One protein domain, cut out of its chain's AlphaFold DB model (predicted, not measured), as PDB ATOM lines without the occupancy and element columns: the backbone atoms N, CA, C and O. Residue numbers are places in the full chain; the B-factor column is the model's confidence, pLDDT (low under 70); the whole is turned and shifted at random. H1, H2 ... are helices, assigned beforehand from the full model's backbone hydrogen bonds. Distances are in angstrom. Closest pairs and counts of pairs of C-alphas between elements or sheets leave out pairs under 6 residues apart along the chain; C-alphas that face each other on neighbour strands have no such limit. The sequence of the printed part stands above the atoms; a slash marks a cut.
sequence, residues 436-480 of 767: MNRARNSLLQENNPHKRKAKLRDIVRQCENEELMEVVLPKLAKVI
ATOM      1  N   MET A 436      61.736  43.318  73.282       54.62
ATOM      2  CA  MET A 436      61.360  44.670  72.853       54.62
ATOM      3  C   MET A 436      60.333  44.660  71.708       54.62
ATOM      4  O   MET A 436      59.379  45.435  71.724       54.62
ATOM      5  N   ASN A 437      60.462  43.732  70.753       54.62
ATOM      6  CA  ASN A 437      59.493  43.594  69.664       54.62
ATOM      7  C   ASN A 437      58.168  42.967  70.120       54.62
ATOM      8  O   ASN A 437      57.145  43.268  69.513       54.62
ATOM      9  N   ARG A 438      58.132  42.158  71.192       56.69
ATOM     10  CA  ARG A 438      56.859  41.747  71.813       56.69
ATOM     11  C   ARG A 438      56.162  42.916  72.505       56.69
ATOM     12  O   ARG A 438      54.966  43.068  72.305       56.69
ATOM     13  N   ALA A 439      56.893  43.759  73.236       56.81
ATOM     14  CA  ALA A 439      56.324  44.960  73.851       56.81
ATOM     15  C   ALA A 439      55.756  45.927  72.794       56.81
ATOM     16  O   ALA A 439      54.588  46.301  72.874       56.81
ATOM     17  N   ARG A 440      56.528  46.240  71.740       53.72
ATOM     18  CA  ARG A 440      56.058  47.081  70.621       53.72
ATOM     19  C   ARG A 440      54.850  46.484  69.890       53.72
ATOM     20  O   ARG A 440      53.894  47.204  69.633       53.72
ATOM     21  N   ASN A 441      54.843  45.176  69.611       56.06
ATOM     22  CA  ASN A 441      53.663  44.528  69.026       56.06
ATOM     23  C   ASN A 441      52.460  44.512  69.980       56.06
ATOM     24  O   ASN A 441      51.338  44.573  69.500       56.06
ATOM     25  N   SER A 442      52.663  44.457  71.301       59.28
ATOM     26  CA  SER A 442      51.564  44.552  72.270       59.28
ATOM     27  C   SER A 442      50.904  45.929  72.222       59.28
ATOM     28  O   SER A 442      49.683  45.998  72.145       59.28
ATOM     29  N   LEU A 443      51.696  47.006  72.179       56.28
ATOM     30  CA  LEU A 443      51.191  48.381  72.092       56.28
ATOM     31  C   LEU A 443      50.458  48.636  70.759       56.28
ATOM     32  O   LEU A 443      49.333  49.124  70.742       56.28
ATOM     33  N   LEU A 444      51.037  48.202  69.634       56.59
ATOM     34  CA  LEU A 444      50.381  48.279  68.319       56.59
ATOM     35  C   LEU A 444      49.105  47.417  68.243       56.59
ATOM     36  O   LEU A 444      48.156  47.758  67.542       56.59
ATOM     37  N   GLN A 445      49.055  46.305  68.981       56.94
ATOM     38  CA  GLN A 445      47.884  45.430  69.055       56.94
ATOM     39  C   GLN A 445      46.795  45.947  70.011       56.94
ATOM     40  O   GLN A 445      45.627  45.608  69.815       56.94
ATOM     41  N   GLU A 446      47.159  46.781  70.986       55.78
ATOM     42  CA  GLU A 446      46.245  47.581  71.810       55.78
ATOM     43  C   GLU A 446      45.583  48.690  70.976       55.78
ATOM     44  O   GLU A 446      44.387  48.924  71.108       55.78
ATOM     45  N   ASN A 447      46.318  49.312  70.046       63.81
ATOM     46  CA  ASN A 447      45.783  50.366  69.177       63.81
ATOM     47  C   ASN A 447      44.723  49.873  68.174       63.81
ATOM     48  O   ASN A 447      43.911  50.680  67.714       63.81
ATOM     49  N   ASN A 448      44.664  48.572  67.859       82.12
ATOM     50  CA  ASN A 448      43.683  48.019  66.918       82.12
ATOM     51  C   ASN A 448      42.233  48.346  67.365       82.12
ATOM     52  O   ASN A 448      41.807  47.896  68.437       82.12
ATOM     53  N   PRO A 449      41.449  49.103  66.569       82.06
ATOM     54  CA  PRO A 449      40.160  49.634  67.013       82.06
ATOM     55  C   PRO A 449      39.119  48.534  67.241       82.06
ATOM     56  O   PRO A 449      38.351  48.618  68.195       82.06
ATOM     57  N   HIS A 450      39.136  47.453  66.454       83.88
ATOM     58  CA  HIS A 450      38.234  46.313  66.645       83.88
ATOM     59  C   HIS A 450      38.513  45.590  67.968       83.88
ATOM     60  O   HIS A 450      37.577  45.211  68.668       83.88
ATOM     61  N   LYS A 451      39.789  45.456  68.365       86.50
ATOM     62  CA  LYS A 451      40.169  44.874  69.665       86.50
ATOM     63  C   LYS A 451      39.788  45.777  70.839       86.50
ATOM     64  O   LYS A 451      39.304  45.262  71.844       86.50
ATOM     65  N   ARG A 452      39.919  47.104  70.703       88.06
ATOM     66  CA  ARG A 452      39.411  48.066  71.702       88.06
ATOM     67  C   ARG A 452      37.884  48.020  71.809       88.06
ATOM     68  O   ARG A 452      37.370  47.880  72.912       88.06
ATOM     69  N   LYS A 453      37.162  48.024  70.681       89.12
ATOM     70  CA  LYS A 453      35.689  47.921  70.625       89.12
ATOM     71  C   LYS A 453      35.177  46.583  71.178       89.12
ATOM     72  O   LYS A 453      34.137  46.563  71.825       89.12
ATOM     73  N   ALA A 454      35.915  45.483  70.990       90.00
ATOM     74  CA  ALA A 454      35.618  44.191  71.613       90.00
ATOM     75  C   ALA A 454      35.804  44.228  73.142       90.00
ATOM     76  O   ALA A 454      34.848  43.958  73.861       90.00
ATOM     77  N   LYS A 455      36.976  44.663  73.640       91.81
ATOM     78  CA  LYS A 455      37.213  44.854  75.086       91.81
ATOM     79  C   LYS A 455      36.142  45.744  75.728       91.81
ATOM     80  O   LYS A 455      35.639  45.411  76.792       91.81
ATOM     81  N   LEU A 456      35.783  46.853  75.075       91.31
ATOM     82  CA  LEU A 456      34.765  47.783  75.559       91.31
ATOM     83  C   LEU A 456      33.379  47.129  75.628       91.31
ATOM     84  O   LEU A 456      32.713  47.257  76.648       91.31
ATOM     85  N   ARG A 457      32.965  46.377  74.596       91.44
ATOM     86  CA  ARG A 457      31.718  45.587  74.627       91.44
ATOM     87  C   ARG A 457      31.705  44.594  75.787       91.44
ATOM     88  O   ARG A 457      30.680  44.460  76.445       91.44
ATOM     89  N   ASP A 458      32.818  43.913  76.044       92.75
ATOM     90  CA  ASP A 458      32.905  42.938  77.134       92.75
ATOM     91  C   ASP A 458      32.915  43.603  78.523       92.75
ATOM     92  O   ASP A 458      32.387  43.017  79.463       92.75
ATOM     93  N   ILE A 459      33.439  44.828  78.663       92.06
ATOM     94  CA  ILE A 459      33.328  45.637  79.893       92.06
ATOM     95  C   ILE A 459      31.887  46.126  80.093       92.06
ATOM     96  O   ILE A 459      31.311  45.878  81.143       92.06
ATOM     97  N   VAL A 460      31.268  46.737  79.076       92.75
ATOM     98  CA  VAL A 460      29.882  47.246  79.142       92.75
ATOM     99  C   VAL A 460      28.875  46.127  79.452       92.75
ATOM    100  O   VAL A 460      27.888  46.364  80.131       92.75
ATOM    101  N   ARG A 461      29.151  44.884  79.033       92.06
ATOM    102  CA  ARG A 461      28.377  43.676  79.395       92.06
ATOM    103  C   ARG A 461      28.497  43.225  80.857       92.06
ATOM    104  O   ARG A 461      27.792  42.297  81.243       92.06
ATOM    105  N   GLN A 462      29.432  43.783  81.621       92.06
ATOM    106  CA  GLN A 462      29.654  43.475  83.038       92.06
ATOM    107  C   GLN A 462      29.194  44.606  83.967       92.06
ATOM    108  O   GLN A 462      29.090  44.362  85.165       92.06
ATOM    109  N   CYS A 463      28.926  45.799  83.428       93.00
ATOM    110  CA  CYS A 463      28.365  46.920  84.172       93.00
ATOM    111  C   CYS A 463      26.839  46.816  84.271       93.00
ATOM    112  O   CYS A 463      26.182  46.298  83.364       93.00
ATOM    113  N   GLU A 464      26.271  47.363  85.340       92.25
ATOM    114  CA  GLU A 464      24.825  47.553  85.458       92.25
ATOM    115  C   GLU A 464      24.368  48.828  84.731       92.25
ATOM    116  O   GLU A 464      25.136  49.769  84.523       92.25
ATOM    117  N   ASN A 465      23.089  48.888  84.343       88.38
ATOM    118  CA  ASN A 465      22.550  50.049  83.624       88.38
ATOM    119  C   ASN A 465      22.648  51.348  84.446       88.38
ATOM    120  O   ASN A 465      22.810  52.410  83.855       88.38
ATOM    121  N   GLU A 466      22.581  51.275  85.781       90.19
ATOM    122  CA  GLU A 466      22.791  52.440  86.655       90.19
ATOM    123  C   GLU A 466      24.231  52.975  86.545       90.19
ATOM    124  O   GLU A 466      24.418  54.156  86.264       90.19
ATOM    125  N   GLU A 467      25.245  52.103  86.618       90.38
ATOM    126  CA  GLU A 467      26.661  52.478  86.443       90.38
ATOM    127  C   GLU A 467      26.931  53.094  85.057       90.38
ATOM    128  O   GLU A 467      27.712  54.037  84.917       90.38
ATOM    129  N   LEU A 468      26.274  52.578  84.012       90.19
ATOM    130  CA  LEU A 468      26.389  53.104  82.649       90.19
ATOM    131  C   LEU A 468      25.710  54.478  82.497       90.19
ATOM    132  O   LEU A 468      26.252  55.346  81.807       90.19
ATOM    133  N   MET A 469      24.565  54.700  83.151       88.44
ATOM    134  CA  MET A 469      23.896  56.009  83.191       88.44
ATOM    135  C   MET A 469      24.679  57.046  84.006       88.44
ATOM    136  O   MET A 469      24.654  58.221  83.661       88.44
ATOM    137  N   GLU A 470      25.406  56.632  85.041       88.56
ATOM    138  CA  GLU A 470      26.222  57.539  85.852       88.56
ATOM    139  C   GLU A 470      27.556  57.894  85.174       88.56
ATOM    140  O   GLU A 470      27.919  59.063  85.070       88.56
ATOM    141  N   VAL A 471      28.291  56.894  84.673       88.06
ATOM    142  CA  VAL A 471      29.689  57.071  84.231       88.06
ATOM    143  C   VAL A 471      29.818  57.308  82.722       88.06
ATOM    144  O   VAL A 471      30.724  58.017  82.280       88.06
ATOM    145  N   VAL A 472      28.951  56.703  81.903       90.75
ATOM    146  CA  VAL A 472      29.104  56.704  80.434       90.75
ATOM    147  C   VAL A 472      28.180  57.723  79.766       90.75
ATOM    148  O   VAL A 472      28.622  58.438  78.862       90.75
ATOM    149  N   LEU A 473      26.929  57.844  80.217       87.94
ATOM    150  CA  LEU A 473      25.947  58.755  79.618       87.94
ATOM    151  C   LEU A 473      26.385  60.238  79.619       87.94
ATOM    152  O   LEU A 473      26.268  60.848  78.554       87.94
ATOM    153  N   PRO A 474      26.984  60.823  80.684       90.56
ATOM    154  CA  PRO A 474      27.430  62.224  80.654       90.56
ATOM    155  C   PRO A 474      28.550  62.497  79.642       90.56
ATOM    156  O   PRO A 474      28.756  63.637  79.229       90.56
ATOM    157  N   LYS A 475      29.280  61.452  79.224       89.69
ATOM    158  CA  LYS A 475      30.275  61.540  78.150       89.69
ATOM    159  C   LYS A 475      29.646  61.375  76.767       89.69
ATOM    160  O   LYS A 475      30.086  62.038  75.834       89.69
ATOM    161  N   LEU A 476      28.634  60.516  76.624       90.12
ATOM    162  CA  LEU A 476      27.912  60.338  75.360       90.12
ATOM    163  C   LEU A 476      27.041  61.554  75.016       90.12
ATOM    164  O   LEU A 476      27.042  61.978  73.867       90.12
ATOM    165  N   ALA A 477      26.384  62.168  76.002       89.94
ATOM    166  CA  ALA A 477      25.535  63.350  75.819       89.94
ATOM    167  C   ALA A 477      26.289  64.611  75.336       89.94
ATOM    168  O   ALA A 477      25.661  65.573  74.914       89.94
ATOM    169  N   LYS A 478      27.631  64.610  75.380       90.12
ATOM    170  CA  LYS A 478      28.491  65.666  74.808       90.12
ATOM    171  C   LYS A 478      28.969  65.378  73.377       90.12
ATOM    172  O   LYS A 478      29.701  66.183  72.816       90.12
ATOM    173  N   VAL A 479      28.646  64.204  72.829       92.19
ATOM    174  CA  VAL A 479      29.193  63.689  71.555       92.19
ATOM    175  C   VAL A 479      28.092  63.215  70.600       92.19
ATOM    176  O   VAL A 479      28.312  63.186  69.398       92.19
ATOM    177  N   ILE A 480      26.921  62.844  71.123       91.25
ATOM    178  CA  ILE A 480      25.743  62.420  70.360       91.25
ATOM    179  C   ILE A 480      24.707  63.543  70.429       91.25
ATOM    180  O   ILE A 480      24.327  63.959  71.524       91.25
TER     181      ILE A 480
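Overview. This is residues 436 to 480 of the 767 residues of the protein "zinc finger protein 839" of Lingula unguis (UniProt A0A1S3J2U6). You are looking at an open L of helices with no packed core: H1, residues 436 to 447, and H2, residues 449 to 460, follow end to end with a wide corner between them, and short H3, residues 465 to 471, and H4, residues 473 to 476, turn off at the far end. The printed part has 45 residues with four named helices and no named strand, class all helix. It is only just extended, close to loose, with radius of gyration of the C-alphas 14.4 A and spans of 41 by 23 by 15 A.

Arrangement. Look at Glu 446 and Arg 452, the closest C-alphas of H1 and H2, 6.9 A apart: close but not clearly touching, at a steep tilt of 67 degrees. H3 and H4 meet only through their link. In H1, H2 and H3 every O i to N i+4 pair is within hydrogen-bond range.

Along the chain. Find C-alpha 436 at (61.360, 44.670, 72.853); H1 runs 17.0 A, H2 16.1 A. H4 ends at (27.912, 60.338, 75.360).

Size, cuts and confidence. The printed part has no cut. Residues 436 to 447 are under 70.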